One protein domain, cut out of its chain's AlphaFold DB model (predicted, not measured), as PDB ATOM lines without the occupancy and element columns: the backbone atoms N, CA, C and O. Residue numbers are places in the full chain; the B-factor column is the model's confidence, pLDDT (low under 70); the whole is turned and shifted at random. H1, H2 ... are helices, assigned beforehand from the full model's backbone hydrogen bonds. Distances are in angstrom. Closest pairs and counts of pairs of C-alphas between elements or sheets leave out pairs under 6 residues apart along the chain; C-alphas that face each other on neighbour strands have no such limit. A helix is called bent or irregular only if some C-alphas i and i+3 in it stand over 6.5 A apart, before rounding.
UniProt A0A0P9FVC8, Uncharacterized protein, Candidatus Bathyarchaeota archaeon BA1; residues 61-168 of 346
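Overview. This is residues 61 to 168 of the 346 residues of an uncharacterized protein of Candidatus Bathyarchaeota archaeon BA1 (UniProt A0A0P9FVC8). Short helices gather round one long helix, H1: H4 and H5 pack crosswise on two sides of its middle, H3 packs on its last part, H2 sits by its last residues, and H6 meets it near its first residues. H6 then leads into a second group, where H7 folds back beside it as a hairpin and H8 sits at the far end. The printed part has 108 residues with eight named helices, H1 to H8 in chain order, and no named strand; the class is all helix. It is compact, with a radius of gyration of the C-alphas of 14.5 A, and elongated, spanning 45 by 25 by 20 A.

Arrangement. H1, residues 61 to 78, is the hub and touches five other helices. H4, residues 100 to 108, touches it about perpendicular at 86 degrees; their closest C-alphas, of Gly 71 and Pro 100, are 4.2 A apart. H5, residues 114 to 125, touches residues 69 to 74 of H1 about perpendicular at 83 degrees, closest at the C-alphas of Leu 70 and Ala 121, 6.1 A. H3, residues 91 to 98, touches residues 71 to 78 of H1 at a steep tilt of 50 degrees, opposite ways, closest at the C-alphas of Leu 75 and Glu 93, 6.1 A. H2, residues 83 to 88, touches H1 only at the corner, closest at the C-alphas of Ile 78 and Tyr 85, 5.6 A. H6, residues 132 to 141, touches residues 62 to 66 of H1, closest at the C-alphas of Ile 63 and Leu 141, 6.1 A. H6 and H7, residues 147 to 154, form a hairpin at a shallow tilt of 31 degrees, opposite ways, closest at the C-alphas of Leu 141 and Thr 147, 4.2 A. H8, residues 161 to 167, only just touches H6, with 3 pairs of C-alphas within 8 A, the closest those of Cys 137 and Leu 167, 6.6 A. H1 and H8 are apart. Helix packing is mostly crossed: leaving out the pairs that touch only at the corner, 1 of the 8 pairs of helices that touch is at a shallow tilt. Each O i to N i+4 pair is within hydrogen-bond range in H1, H3, H5, H6, H7 and H8; H2 has 0 of 2 and H4 has 2 of 5, beside 1 of 3 and 6 of 6 O i to N i+3 pairs.

Along the chain. H1 runs 25.6 A from C-alpha 61 at (37.213, 8.799, -17.338) to C-alpha 78 at (38.810, -5.053, -38.860). H5 spans 15.9 A, and H4 and H6 14.5 A each. H2 is irregular: C-alphas 84 and 87 are 8.3 A apart. H8 ends at C-alpha 167, (35.023, 22.387, -31.139).

Size, cuts and confidence. The C-alphas farthest apart, of Gly 90 and Leu 160, are 45.8 A apart. The printed part has no cut and no long link. Mean pLDDT of the printed part is 91.4; residues 86 and 89 are under 70.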
ATOM      1  N   PHE A  61      38.235   9.805 -17.077       95.50
ATOM      2  CA  PHE A  61      37.213   8.799 -17.338       95.50
ATOM      3  C   PHE A  61      36.661   8.933 -18.762       95.50
ATOM      4  O   PHE A  61      36.675   7.971 -19.519       95.50
ATOM      5  N   PHE A  62      36.264  10.140 -19.179       97.00
ATOM      6  CA  PHE A  62      35.708  10.359 -20.518       97.00
ATOM      7  C   PHE A  62      36.743  10.257 -21.645       97.00
ATOM      8  O   PHE A  62      36.393   9.848 -22.752       97.00
ATOM      9  N   ILE A  63      38.016  10.573 -21.388       96.62
ATOM     10  CA  ILE A  63      39.105  10.305 -22.343       96.62
ATOM     11  C   ILE A  63      39.255   8.794 -22.559       96.62
ATOM     12  O   ILE A  63      39.298   8.351 -23.704       96.62
ATOM     13  N   GLN A  64      39.301   8.006 -21.480       94.81
ATOM     14  CA  GLN A  64      39.385   6.544 -21.557       94.81
ATOM     15  C   GLN A  64      38.152   5.948 -22.240       94.81
ATOM     16  O   GLN A  64      38.301   5.167 -23.171       94.81
ATOM     17  N   LEU A  65      36.952   6.400 -21.861       95.25
ATOM     18  CA  LEU A  65      35.685   6.015 -22.486       95.25
ATOM     19  C   LEU A  65      35.703   6.264 -24.002       95.25
ATOM     20  O   LEU A  65      35.258   5.427 -24.785       95.25
ATOM     21  N   THR A  66      36.241   7.411 -24.428       96.44
ATOM     22  CA  THR A  66      36.333   7.752 -25.852       96.44
ATOM     23  C   THR A  66      37.338   6.855 -26.573       96.44
ATOM     24  O   THR A  66      37.049   6.395 -27.674       96.44
ATOM     25  N   TRP A  67      38.495   6.561 -25.974       96.38
ATOM     26  CA  TRP A  67      39.437   5.602 -26.557       96.38
ATOM     27  C   TRP A  67      38.833   4.204 -26.676       96.38
ATOM     28  O   TRP A  67      38.917   3.603 -27.739       96.38
ATOM     29  N   GLU A  68      38.157   3.720 -25.639       95.38
ATOM     30  CA  GLU A  68      37.490   2.417 -25.652       95.38
ATOM     31  C   GLU A  68      36.441   2.326 -26.775       95.38
ATOM     32  O   GLU A  68      36.402   1.351 -27.528       95.38
ATOM     33  N   LEU A  69      35.643   3.386 -26.960       95.38
ATOM     34  CA  LEU A  69      34.699   3.501 -28.073       95.38
ATOM     35  C   LEU A  69      35.393   3.395 -29.431       95.38
ATOM     36  O   LEU A  69      34.951   2.635 -30.291       95.38
ATOM     37  N   LEU A  70      36.475   4.144 -29.633       95.38
ATOM     38  CA  LEU A  70      37.248   4.095 -30.874       95.38
ATOM     39  C   LEU A  70      37.827   2.702 -31.124       95.38
ATOM     40  O   LEU A  70      37.839   2.257 -32.267       95.38
ATOM     41  N   GLY A  71      38.249   2.005 -30.071       94.81
ATOM     42  CA  GLY A  71      38.724   0.631 -30.155       94.81
ATOM     43  C   GLY A  71      37.647  -0.334 -30.619       94.81
ATOM     44  O   GLY A  71      37.892  -1.104 -31.540       94.81
ATOM     45  N   LYS A  72      36.429  -0.238 -30.067       94.19
ATOM     46  CA  LYS A  72      35.290  -1.044 -30.539       94.19
ATOM     47  C   LYS A  72      34.940  -0.748 -31.993       94.19
ATOM     48  O   LYS A  72      34.636  -1.662 -32.754       94.19
ATOM     49  N   VAL A  73      35.003   0.525 -32.389       94.12
ATOM     50  CA  VAL A  73      34.780   0.926 -33.782       94.12
ATOM     51  C   VAL A  73      35.849   0.328 -34.694       94.12
ATOM     52  O   VAL A  73      35.493  -0.214 -35.734       94.12
ATOM     53  N   ALA A  74      37.127   0.400 -34.319       93.38
ATOM     54  CA  ALA A  74      38.220  -0.187 -35.091       93.38
ATOM     55  C   ALA A  74      38.078  -1.711 -35.194       93.38
ATOM     56  O   ALA A  74      38.108  -2.243 -36.297       93.38
ATOM     57  N   LEU A  75      37.821  -2.391 -34.072       92.69
ATOM     58  CA  LEU A  75      37.597  -3.835 -34.018       92.69
ATOM     59  C   LEU A  75      36.466  -4.259 -34.962       92.69
ATOM     60  O   LEU A  75      36.661  -5.116 -35.812       92.69
ATOM     61  N   SER A  76      35.316  -3.578 -34.902       91.88
ATOM     62  CA  SER A  76      34.194  -3.857 -35.805       91.88
ATOM     63  C   SER A  76      34.538  -3.665 -37.285       91.88
ATOM     64  O   SER A  76      33.877  -4.274 -38.122       91.88
ATOM     65  N   ARG A  77      35.493  -2.792 -37.628       91.00
ATOM     66  CA  ARG A  77      35.915  -2.536 -39.015       91.00
ATOM     67  C   ARG A  77      36.930  -3.568 -39.493       91.00
ATOM     68  O   ARG A  77      36.810  -4.025 -40.625       91.00
ATOM     69  N   ILE A  78      37.857  -3.963 -38.619       89.50
ATOM     70  CA  ILE A  78      38.810  -5.053 -38.860       89.50
ATOM     71  C   ILE A  78      38.040  -6.343 -39.150       89.50
ATOM     72  O   ILE A  78      38.195  -6.902 -40.228       89.50
ATOM     73  N   SER A  79      37.098  -6.734 -38.283       87.25
ATOM     74  CA  SER A  79      36.309  -7.960 -38.484       87.25
ATOM     75  C   SER A  79      35.379  -7.912 -39.711       87.25
ATOM     76  O   SER A  79      34.858  -8.940 -40.133       87.25
ATOM     77  N   GLN A  80      35.136  -6.728 -40.288       87.56
ATOM     78  CA  GLN A  80      34.378  -6.547 -41.537       87.56
ATOM     79  C   GLN A  80      35.271  -6.531 -42.791       87.56
ATOM     80  O   GLN A  80      34.740  -6.416 -43.896       87.56
ATOM     81  N   GLY A  81      36.599  -6.627 -42.645       83.25
ATOM     82  CA  GLY A  81      37.549  -6.598 -43.760       83.25
ATOM     83  C   GLY A  81      37.634  -5.241 -44.469       83.25
ATOM     84  O   GLY A  81      37.872  -5.183 -45.679       83.25
ATOM     85  N   ASP A  82      37.381  -4.145 -43.744       85.00
ATOM     86  CA  ASP A  82      37.391  -2.789 -44.304       85.00
ATOM     87  C   ASP A  82      38.790  -2.426 -44.848       85.00
ATOM     88  O   ASP A  82      39.817  -2.745 -44.246       85.00
ATOM     89  N   GLU A  83      38.835  -1.750 -46.000       79.94
ATOM     90  CA  GLU A  83      40.065  -1.454 -46.752       79.94
ATOM     91  C   GLU A  83      41.100  -0.696 -45.934       79.94
ATOM     92  O   GLU A  83      42.290  -1.007 -45.995       79.94
ATOM     93  N   ASP A  84      40.624   0.239 -45.113       79.38
ATOM     94  CA  ASP A  84      41.453   1.064 -44.238       79.38
ATOM     95  C   ASP A  84      42.160   0.242 -43.131       79.38
ATOM     96  O   ASP A  84      43.044   0.777 -42.463       79.38
ATOM     97  N   TYR A  85      41.787  -1.034 -42.926       81.38
ATOM     98  CA  TYR A  85      42.279  -1.897 -41.841       81.38
ATOM     99  C   TYR A  85      42.820  -3.267 -42.292       81.38
ATOM    100  O   TYR A  85      43.219  -4.059 -41.440       81.38
ATOM    101  N   ARG A  86      42.894  -3.559 -43.599       69.69
ATOM    102  CA  ARG A  86      43.279  -4.888 -44.135       69.69
ATOM    103  C   ARG A  86      44.615  -5.445 -43.623       69.69
ATOM    104  O   ARG A  86      44.787  -6.653 -43.560       69.69
ATOM    105  N   ASN A  87      45.561  -4.585 -43.248       70.25
ATOM    106  CA  ASN A  87      46.885  -5.004 -42.764       70.25
ATOM    107  C   ASN A  87      46.943  -5.221 -41.239       70.25
ATOM    108  O   ASN A  87      48.033  -5.357 -40.688       70.25
ATOM    109  N   LEU A  88      45.798  -5.181 -40.548       71.81
ATOM    110  CA  LEU A  88      45.696  -5.146 -39.083       71.81
ATOM    111  C   LEU A  88      44.988  -6.376 -38.493       71.81
ATOM    112  O   LEU A  88      44.601  -6.366 -37.324       71.81
ATOM    113  N   GLU A  89      44.800  -7.425 -39.291       69.31
ATOM    114  CA  GLU A  89      44.230  -8.701 -38.850       69.31
ATOM    115  C   GLU A  89      45.213  -9.476 -37.942       69.31
ATOM    116  O   GLU A  89      46.428  -9.265 -37.982       69.31
ATOM    117  N   GLY A  90      44.697 -10.375 -37.095       79.81
ATOM    118  CA  GLY A  90      45.512 -11.225 -36.213       79.81
ATOM    119  C   GLY A  90      45.748 -10.639 -34.812       79.81
ATOM    120  O   GLY A  90      44.807 -10.485 -34.028       79.81
ATOM    121  N   ASP A  91      47.004 -10.342 -34.465       82.00
ATOM    122  CA  ASP A  91      47.406  -9.950 -33.099       82.00
ATOM    123  C   ASP A  91      46.741  -8.646 -32.629       82.00
ATOM    124  O   ASP A  91      46.393  -8.502 -31.455       82.00
ATOM    125  N   ILE A  92      46.521  -7.694 -33.543       86.75
ATOM    126  CA  ILE A  92      45.872  -6.413 -33.231       86.75
ATOM    127  C   ILE A  92      44.380  -6.620 -32.969       86.75
ATOM    128  O   ILE A  92      43.865  -6.086 -31.987       86.75
ATOM    129  N   GLU A  93      43.695  -7.416 -33.795       88.88
ATOM    130  CA  GLU A  93      42.287  -7.772 -33.589       88.88
ATOM    131  C   GLU A  93      42.094  -8.452 -32.229       88.88
ATOM    132  O   GLU A  93      41.269  -8.015 -31.426       88.88
ATOM    133  N   THR A  94      42.934  -9.445 -31.925       88.75
ATOM    134  CA  THR A  94      42.923 -10.158 -30.638       88.75
ATOM    135  C   THR A  94      43.194  -9.198 -29.479       88.75
ATOM    136  O   THR A  94      42.460  -9.174 -28.491       88.75
ATOM    137  N   SER A  95      44.194  -8.327 -29.620       90.38
ATOM    138  CA  SER A  95      44.519  -7.316 -28.614       90.38
ATOM    139  C   SER A  95      43.372  -6.332 -28.367       90.38
ATOM    140  O   SER A  95      43.203  -5.890 -27.231       90.38
ATOM    141  N   LEU A  96      42.643  -5.912 -29.403       90.56
ATOM    142  CA  LEU A  96      41.511  -4.988 -29.275       90.56
ATOM    143  C   LEU A  96      40.254  -5.687 -28.749       90.56
ATOM    144  O   LEU A  96      39.459  -5.050 -28.062       90.56
ATOM    145  N   ALA A  97      40.085  -6.978 -29.038       89.00
ATOM    146  CA  ALA A  97      39.026  -7.797 -28.463       89.00
ATOM    147  C   ALA A  97      39.206  -7.979 -26.945       89.00
ATOM    148  O   ALA A  97      38.219  -7.968 -26.211       89.00
ATOM    149  N   GLU A  98      40.450  -8.095 -26.468       89.31
ATOM    150  CA  GLU A  98      40.768  -8.131 -25.033       89.31
ATOM    151  C   GLU A  98      40.543  -6.783 -24.337       89.31
ATOM    152  O   GLU A  98      39.920  -6.722 -23.276       89.31
ATOM    153  N   ASP A  99      41.078  -5.702 -24.909       89.75
ATOM    154  CA  ASP A  99      40.935  -4.348 -24.375       89.75
ATOM    155  C   ASP A  99      40.876  -3.323 -25.519       89.75
ATOM    156  O   ASP A  99      41.917  -2.929 -26.067       89.75
ATOM    157  N   PRO A 100      39.672  -2.817 -25.842       91.75
ATOM    158  CA  PRO A 100      39.496  -1.810 -26.879       91.75
ATOM    159  C   PRO A 100      40.310  -0.533 -26.631       91.75
ATOM    160  O   PRO A 100      40.697   0.147 -27.579       91.75
ATOM    161  N   SER A 101      40.641  -0.202 -25.379       90.88
ATOM    162  CA  SER A 101      41.406   1.007 -25.040       90.88
ATOM    163  C   SER A 101      42.840   0.977 -25.581       90.88
ATOM    164  O   SER A 101      43.452   2.035 -25.765       90.88
ATOM    165  N   ARG A 102      43.372  -0.216 -25.900       92.75
ATOM    166  CA  ARG A 102      44.701  -0.390 -26.515       92.75
ATOM    167  C   ARG A 102      44.809   0.253 -27.896       92.75
ATOM    168  O   ARG A 102      45.926   0.524 -28.331       92.75
ATOM    169  N   ILE A 103      43.684   0.602 -28.534       94.12
ATOM    170  CA  ILE A 103      43.647   1.379 -29.784       94.12
ATOM    171  C   ILE A 103      44.523   2.628 -29.729       94.12
ATOM    172  O   ILE A 103      45.120   3.012 -30.730       94.12
ATOM    173  N   ARG A 104      44.640   3.246 -28.548       94.38
ATOM    174  CA  ARG A 104      45.465   4.431 -28.343       94.38
ATOM    175  C   ARG A 104      46.915   4.192 -28.762       94.38
ATOM    176  O   ARG A 104      47.475   5.036 -29.451       94.38
ATOM    177  N   LYS A 105      47.488   3.040 -28.393       93.44
ATOM    178  CA  LYS A 105      48.863   2.664 -28.740       93.44
ATOM    179  C   LYS A 105      49.036   2.597 -30.257       93.44
ATOM    180  O   LYS A 105      49.934   3.239 -30.781       93.44
ATOM    181  N   TYR A 106      48.117   1.911 -30.937       92.06
ATOM    182  CA  TYR A 106      48.145   1.733 -32.392       92.06
ATOM    183  C   TYR A 106      47.914   3.032 -33.175       92.06
ATOM    184  O   TYR A 106      48.305   3.158 -34.328       92.06
ATOM    185  N   VAL A 107      47.242   4.016 -32.576       92.06
ATOM    186  CA  VAL A 107      47.109   5.350 -33.177       92.06
ATOM    187  C   VAL A 107      48.374   6.179 -32.945       92.06
ATOM    188  O   VAL A 107      48.795   6.906 -33.841       92.06
ATOM    189  N   GLU A 108      48.981   6.086 -31.759       91.69
ATOM    190  CA  GLU A 108      50.202   6.820 -31.400       91.69
ATOM    191  C   GLU A 108      51.444   6.306 -32.150       91.69
ATOM    192  O   GLU A 108      52.294   7.114 -32.520       91.69
ATOM    193  N   ASP A 109      51.538   5.000 -32.422       90.56
ATOM    194  CA  ASP A 109      52.626   4.395 -33.207       90.56
ATOM    195  C   ASP A 109      52.407   4.466 -34.735       90.56
ATOM    196  O   ASP A 109      53.287   4.093 -35.510       90.56
ATOM    197  N   GLY A 110      51.258   4.996 -35.171       87.69
ATOM    198  CA  GLY A 110      50.916   5.197 -36.580       87.69
ATOM    199  C   GLY A 110      50.377   3.960 -37.301       87.69
ATOM    200  O   GLY A 110      50.052   4.060 -38.484       87.69
ATOM    201  N   THR A 111      50.228   2.828 -36.608       89.19
ATOM    202  CA  THR A 111      49.676   1.582 -37.160       89.19
ATOM    203  C   THR A 111      48.242   1.766 -37.668       89.19
ATOM    204  O   THR A 111      47.886   1.262 -38.731       89.19
ATOM    205  N   ILE A 112      47.417   2.527 -36.940       89.06
ATOM    206  CA  ILE A 112      46.047   2.880 -37.328       89.06
ATOM    207  C   ILE A 112      45.976   4.368 -37.691       89.06
ATOM    208  O   ILE A 112      46.115   5.227 -36.812       89.06
ATOM    209  N   PRO A 113      45.681   4.713 -38.961       88.50
ATOM    210  CA  PRO A 113      45.555   6.100 -39.382       88.50
ATOM    211  C   PRO A 113      44.428   6.829 -38.642       88.50
ATOM    212  O   PRO A 113      43.236   6.536 -38.803       88.50
ATOM    213  N   GLN A 114      44.793   7.863 -37.879       89.69
ATOM    214  CA  GLN A 114      43.835   8.688 -37.142       89.69
ATOM    215  C   GLN A 114      42.700   9.255 -38.027       89.69
ATOM    216  O   GLN A 114      41.549   9.221 -37.582       89.69
ATOM    217  N   PRO A 115      42.934   9.755 -39.262       90.19
ATOM    218  CA  PRO A 115      41.857  10.291 -40.100       90.19
ATOM    219  C   PRO A 115      40.770   9.259 -40.434       90.19
ATOM    220  O   PRO A 115      39.578   9.571 -40.314       90.19
ATOM    221  N   SER A 116      41.170   8.035 -40.790       90.12
ATOM    222  CA  SER A 116      40.256   6.928 -41.090       90.12
ATOM    223  C   SER A 116      39.483   6.510 -39.843       90.12
ATOM    224  O   SER A 116      38.255   6.399 -39.884       90.12
ATOM    225  N   LEU A 117      40.157   6.404 -38.694       92.00
ATOM    226  CA  LEU A 117      39.498   6.104 -37.422       92.00
ATOM    227  C   LEU A 117      38.459   7.173 -37.043       92.00
ATOM    228  O   LEU A 117      37.325   6.839 -36.707       92.00
ATOM    229  N   MET A 118      38.787   8.466 -37.164       92.06
ATOM    230  CA  MET A 118      37.844   9.557 -36.869       92.06
ATOM    231  C   MET A 118      36.624   9.546 -37.799       92.06
ATOM    232  O   MET A 118      35.513   9.859 -37.365       92.06
ATOM    233  N   LYS A 119      36.809   9.215 -39.085       91.81
ATOM    234  CA  LYS A 119      35.713   9.081 -40.059       91.81
ATOM    235  C   LYS A 119      34.749   7.972 -39.634       91.81
ATOM    236  O   LYS A 119      33.540   8.204 -39.600       91.81
ATOM    237  N   HIS A 120      35.275   6.805 -39.267       92.38
ATOM    238  CA  HIS A 120      34.471   5.675 -38.803       92.38
ATOM    239  C   HIS A 120      33.808   5.946 -37.452       92.38
ATOM    240  O   HIS A 120      32.620   5.670 -37.299       92.38
ATOM    241  N   ALA A 121      34.519   6.574 -36.515       93.25
ATOM    242  CA  ALA A 121      33.981   6.928 -35.207       93.25
ATOM    243  C   ALA A 121      32.796   7.899 -35.315       93.25
ATOM    244  O   ALA A 121      31.786   7.698 -34.648       93.25
ATOM    245  N   ARG A 122      32.855   8.904 -36.205       92.94
ATOM    246  CA  ARG A 122      31.700   9.790 -36.460       92.94
ATOM    247  C   ARG A 122      30.484   9.026 -36.976       92.94
ATOM    248  O   ARG A 122      29.377   9.276 -36.509       92.94
ATOM    249  N   LYS A 123      30.684   8.099 -37.919       91.62
ATOM    250  CA  LYS A 123      29.597   7.264 -38.451       91.62
ATOM    251  C   LYS A 123      28.989   6.372 -37.366       91.62
ATOM    252  O   LYS A 123      27.773   6.257 -37.312       91.62
ATOM    253  N   ALA A 124      29.822   5.785 -36.506       91.38
ATOM    254  CA  ALA A 124      29.379   4.924 -35.411       91.38
ATOM    255  C   ALA A 124      28.670   5.695 -34.284       91.38
ATOM    256  O   ALA A 124      27.726   5.185 -33.697       91.38
ATOM    257  N   LEU A 125      29.088   6.934 -34.007       92.69
ATOM    258  CA  LEU A 125      28.458   7.796 -33.005       92.69
ATOM    259  C   LEU A 125      27.113   8.365 -33.464       92.69
ATOM    260  O   LEU A 125      26.239   8.571 -32.631       92.69
ATOM    261  N   SER A 126      26.933   8.616 -34.764       90.31
ATOM    262  CA  SER A 126      25.713   9.232 -35.304       90.31
ATOM    263  C   SER A 126      24.398   8.543 -34.904       90.31
ATOM    264  O   SER A 126      23.459   9.275 -34.613       90.31
ATOM    265  N   PRO A 127      24.273   7.199 -34.892       91.44
ATOM    266  CA  PRO A 127      23.056   6.537 -34.412       91.44
ATOM    267  C   PRO A 127      22.968   6.429 -32.881       91.44
ATOM    268  O   PRO A 127      21.902   6.110 -32.363       91.44
ATOM    269  N   LEU A 128      24.068   6.652 -32.152       89.69
ATOM    270  CA  LEU A 128      24.126   6.510 -30.691       89.69
ATOM    271  C   LEU A 128      23.753   7.793 -29.946       89.69
ATOM    272  O   LEU A 128      23.411   7.724 -28.767       89.69
ATOM    273  N   VAL A 129      23.855   8.947 -30.609       93.50
ATOM    274  CA  VAL A 129      23.583  10.253 -30.007       93.50
ATOM    275  C   VAL A 129      22.481  10.982 -30.754       93.50
ATOM    276  O   VAL A 129      22.434  10.994 -31.982       93.50
ATOM    277  N   THR A 130      21.628  11.660 -30.001       91.44
ATOM    278  CA  THR A 130      20.625  12.581 -30.539       91.44
ATOM    279  C   THR A 130      21.262  13.939 -30.834       91.44
ATOM    280  O   THR A 130      20.925  14.609 -31.810       91.44
ATOM    281  N   ASN A 131      22.217  14.356 -29.999       91.50
ATOM    282  CA  ASN A 131      22.922  15.618 -30.127       91.50
ATOM    283  C   ASN A 131      24.317  15.418 -30.733       91.50
ATOM    284  O   ASN A 131      25.251  14.955 -30.075       91.50
ATOM    285  N   ILE A 132      24.497  15.871 -31.976       92.06
ATOM    286  CA  ILE A 132      25.783  15.791 -32.683       92.06
ATOM    287  C   ILE A 132      26.927  16.522 -31.960       92.06
ATOM    288  O   ILE A 132      28.093  16.152 -32.124       92.06
ATOM    289  N   ASP A 133      26.613  17.515 -31.117       95.69
ATOM    290  CA  ASP A 133      27.608  18.210 -30.299       95.69
ATOM    291  C   ASP A 133      28.313  17.239 -29.334       95.69
ATOM    292  O   ASP A 133      29.510  17.394 -29.095       95.69
ATOM    293  N   VAL A 134      27.623  16.196 -28.844       96.81
ATOM    294  CA  VAL A 134      28.210  15.160 -27.973       96.81
ATOM    295  C   VAL A 134      29.258  14.354 -28.730       96.81
ATOM    296  O   VAL A 134      30.386  14.216 -28.257       96.81
ATOM    297  N   ALA A 135      28.931  13.892 -29.940       95.44
ATOM    298  CA  ALA A 135      29.874  13.165 -30.784       95.44
ATOM    299  C   ALA A 135      31.107  14.017 -31.123       95.44
ATOM    300  O   ALA A 135      32.244  13.566 -30.975       95.44
ATOM    301  N   ASN A 136      30.897  15.273 -31.533       95.00
ATOM    302  CA  ASN A 136      31.991  16.202 -31.819       95.00
ATOM    303  C   ASN A 136      32.859  16.438 -30.583       95.00
ATOM    304  O   ASN A 136      34.088  16.406 -30.680       95.00
ATOM    305  N   CYS A 137      32.234  16.640 -29.425       96.56
ATOM    306  CA  CYS A 137      32.934  16.886 -28.179       96.56
ATOM    307  C   CYS A 137      33.805  15.699 -27.758       96.56
ATOM    308  O   CYS A 137      34.978  15.901 -27.450       96.56
ATOM    309  N   LEU A 138      33.277  14.472 -27.788       96.19
ATOM    310  CA  LEU A 138      34.035  13.274 -27.417       96.19
ATOM    311  C   LEU A 138      35.267  13.104 -28.305       96.19
ATOM    312  O   LEU A 138      36.382  13.010 -27.803       96.19
ATOM    313  N   LEU A 139      35.114  13.208 -29.628       95.06
ATOM    314  CA  LEU A 139      36.261  13.137 -30.540       95.06
ATOM    315  C   LEU A 139      37.282  14.262 -30.291       95.06
ATOM    316  O   LEU A 139      38.484  14.067 -30.464       95.06
ATOM    317  N   LYS A 140      36.827  15.443 -29.853       95.88
ATOM    318  CA  LYS A 140      37.695  16.573 -29.488       95.88
ATOM    319  C   LYS A 140      38.360  16.438 -28.117       95.88
ATOM    320  O   LYS A 140      39.345  17.146 -27.894       95.88
ATOM    321  N   LEU A 141      37.910  15.529 -27.244       95.50
ATOM    322  CA  LEU A 141      38.624  15.199 -26.002       95.50
ATOM    323  C   LEU A 141      39.997  14.591 -26.284       95.50
ATOM    324  O   LEU A 141      40.929  14.825 -25.519       95.50
ATOM    325  N   LEU A 142      40.133  13.852 -27.386       93.38
ATOM    326  CA  LEU A 142      41.376  13.167 -27.749       93.38
ATOM    327  C   LEU A 142      42.390  14.076 -28.456       93.38
ATOM    328  O   LEU A 142      43.553  13.715 -28.605       93.38
ATOM    329  N   ALA A 143      41.971  15.265 -28.887       88.94
ATOM    330  CA  ALA A 143      42.850  16.227 -29.535       88.94
ATOM    331  C   ALA A 143      43.471  17.158 -28.485       88.94
ATOM    332  O   ALA A 143      42.789  18.050 -27.982       88.94
ATOM    333  N   GLY A 144      44.768  16.989 -28.197       83.38
ATOM    334  CA  GLY A 144      45.462  17.650 -27.079       83.38
ATOM    335  C   GLY A 144      45.260  19.170 -26.968       83.38
ATOM    336  O   GLY A 144      45.120  19.693 -25.867       83.38
ATOM    337  N   GLN A 145      45.152  19.887 -28.092       88.88
ATOM    338  CA  GLN A 145      44.904  21.339 -28.098       88.88
ATOM    339  C   GLN A 145      43.472  21.727 -27.681       88.88
ATOM    340  O   GLN A 145      43.238  22.842 -27.218       88.88
ATOM    341  N   THR A 146      42.494  20.834 -27.862       93.50
ATOM    342  CA  THR A 146      41.073  21.087 -27.580       93.50
ATOM    343  C   THR A 146      40.526  20.298 -26.398       93.50
ATOM    344  O   THR A 146      39.412  20.589 -25.969       93.50
ATOM    345  N   THR A 147      41.293  19.361 -25.834       95.75
ATOM    346  CA  THR A 147      40.880  18.487 -24.725       95.75
ATOM    347  C   THR A 147      40.257  19.259 -23.565       95.75
ATOM    348  O   THR A 147      39.202  18.881 -23.064       95.75
ATOM    349  N   PHE A 148      40.878  20.367 -23.150       95.88
ATOM    350  CA  PHE A 148      40.359  21.187 -22.056       95.88
ATOM    351  C   PHE A 148      39.020  21.849 -22.407       95.88
ATOM    352  O   PHE A 148      38.081  21.776 -21.622       95.88
ATOM    353  N   LEU A 149      38.897  22.444 -23.596       96.69
ATOM    354  CA  LEU A 149      37.656  23.096 -24.027       96.69
ATOM    355  C   LEU A 149      36.516  22.087 -24.224       96.69
ATOM    356  O   LEU A 149      35.386  22.366 -23.830       96.69
ATOM    357  N   ALA A 150      36.820  20.920 -24.797       97.62
ATOM    358  CA  ALA A 150      35.871  19.821 -24.930       97.62
ATOM    359  C   ALA A 150      35.389  19.355 -23.549       97.62
ATOM    360  O   ALA A 150      34.190  19.243 -23.322       97.62
ATOM    361  N   TRP A 151      36.303  19.185 -22.589       97.88
ATOM    362  CA  TRP A 151      35.930  18.831 -21.221       97.88
ATOM    363  C   TRP A 151      35.029  19.874 -20.553       97.88
ATOM    364  O   TRP A 151      34.029  19.509 -19.937       97.88
ATOM    365  N   ARG A 152      35.339  21.167 -20.700       97.31
ATOM    366  CA  ARG A 152      34.498  22.240 -20.153       97.31
ATOM    367  C   ARG A 152      33.076  22.176 -20.702       97.31
ATOM    368  O   ARG A 152      32.129  22.216 -19.927       97.31
ATOM    369  N   TRP A 153      32.914  21.996 -22.012       97.88
ATOM    370  CA  TRP A 153      31.574  21.841 -22.582       97.88
ATOM    371  C   TRP A 153      30.874  20.579 -22.079       97.88
ATOM    372  O   TRP A 153      29.741  20.663 -21.617       97.88
ATOM    373  N   LEU A 154      31.549  19.425 -22.136       97.88
ATOM    374  CA  LEU A 154      30.959  18.140 -21.757       97.88
ATOM    375  C   LEU A 154      30.562  18.108 -20.283       97.88
ATOM    376  O   LEU A 154      29.572  17.495 -19.934       97.88
ATOM    377  N   SER A 155      31.304  18.781 -19.410       97.44
ATOM    378  CA  SER A 155      30.951  18.890 -17.993       97.44
ATOM    379  C   SER A 155      29.844  19.911 -17.714       97.44
ATOM    380  O   SER A 155      29.456  20.073 -16.564       97.44
ATOM    381  N   GLY A 156      29.308  20.604 -18.724       96.56
ATOM    382  CA  GLY A 156      28.275  21.624 -18.538       96.56
ATOM    383  C   GLY A 156      28.804  22.939 -17.958       96.56
ATOM    384  O   GLY A 156      28.040  23.717 -17.378       96.56
ATOM    385  N   GLU A 157      30.109  23.206 -18.065       95.75
ATOM    386  CA  GLU A 157      30.645  24.542 -17.815       95.75
ATOM    387  C   GLU A 157      30.321  25.490 -18.980       95.75
ATOM    388  O   GLU A 157      30.322  25.087 -20.150       95.75
ATOM    389  N   PRO A 158      30.088  26.783 -18.694       92.38
ATOM    390  CA  PRO A 158      29.854  27.764 -19.738       92.38
ATOM    391  C   PRO A 158      31.109  27.939 -20.599       92.38
ATOM    392  O   PRO A 158      32.215  28.153 -20.092       92.38
ATOM    393  N   ILE A 159      30.920  27.903 -21.920       93.75
ATOM    394  CA  ILE A 159      31.978  28.179 -22.894       93.75
ATOM    395  C   ILE A 159      31.538  29.214 -23.926       93.75
ATOM    396  O   ILE A 159      30.391  29.237 -24.387       93.75
ATOM    397  N   LEU A 160      32.484  30.075 -24.303       94.44
ATOM    398  CA  LEU A 160      32.241  31.172 -25.235       94.44
ATOM    399  C   LEU A 160      31.912  30.639 -26.635       94.44
ATOM    400  O   LEU A 160      32.358  29.560 -27.035       94.44
ATOM    401  N   GLN A 161      31.168  31.419 -27.419       93.94
ATOM    402  CA  GLN A 161      30.785  31.033 -28.781       93.94
ATOM    403  C   GLN A 161      32.007  30.741 -29.670       93.94
ATOM    404  O   GLN A 161      32.010  29.763 -30.413       93.94
ATOM    405  N   GLU A 162      33.079  31.527 -29.556       93.94
ATOM    406  CA  GLU A 162      34.327  31.292 -30.295       93.94
ATOM    407  C   GLU A 162      34.984  29.953 -29.935       93.94
ATOM    408  O   GLU A 162      35.460  29.228 -30.809       93.94
ATOM    409  N   GLN A 163      34.967  29.588 -28.651       94.75
ATOM    410  CA  GLN A 163      35.485  28.306 -28.173       94.75
ATOM    411  C   GLN A 163      34.628  27.145 -28.693       94.75
ATOM    412  O   GLN A 163      35.175  26.150 -29.167       94.75
ATOM    413  N   ARG A 164      33.295  27.297 -28.711       95.12
ATOM    414  CA  ARG A 164      32.368  26.322 -29.316       95.12
ATOM    415  C   ARG A 164      32.633  26.106 -30.802       95.12
ATOM    416  O   ARG A 164      32.709  24.962 -31.248       95.12
ATOM    417  N   ARG A 165      32.881  27.182 -31.559       93.88
ATOM    418  CA  ARG A 165      33.236  27.093 -32.987       93.88
ATOM    419  C   ARG A 165      34.506  26.266 -33.213       93.88
ATOM    420  O   ARG A 165      34.515  25.434 -34.118       93.88
ATOM    421  N   LYS A 166      35.534  26.405 -32.362       93.06
ATOM    422  CA  LYS A 166      36.760  25.572 -32.421       93.06
ATOM    423  C   LYS A 166      36.470  24.078 -32.219       93.06
ATOM    424  O   LYS A 166      37.131  23.228 -32.818       93.06
ATOM    425  N   LEU A 167      35.467  23.757 -31.403       93.94
ATOM    426  CA  LEU A 167      35.023  22.387 -31.139       93.94
ATOM    427  C   LEU A 167      34.027  21.851 -32.178       93.94
ATOM    428  O   LEU A 167      33.748  20.657 -32.166       93.94
ATOM    429  N   LYS A 168      33.532  22.700 -33.093       94.19
ATOM    430  CA  LYS A 168      32.391  22.408 -33.980       94.19
ATOM    431  C   LYS A 168      31.115  22.063 -33.199       94.19
ATOM    432  O   LYS A 168      30.372  21.164 -33.578       94.19
TER     433      LYS A 168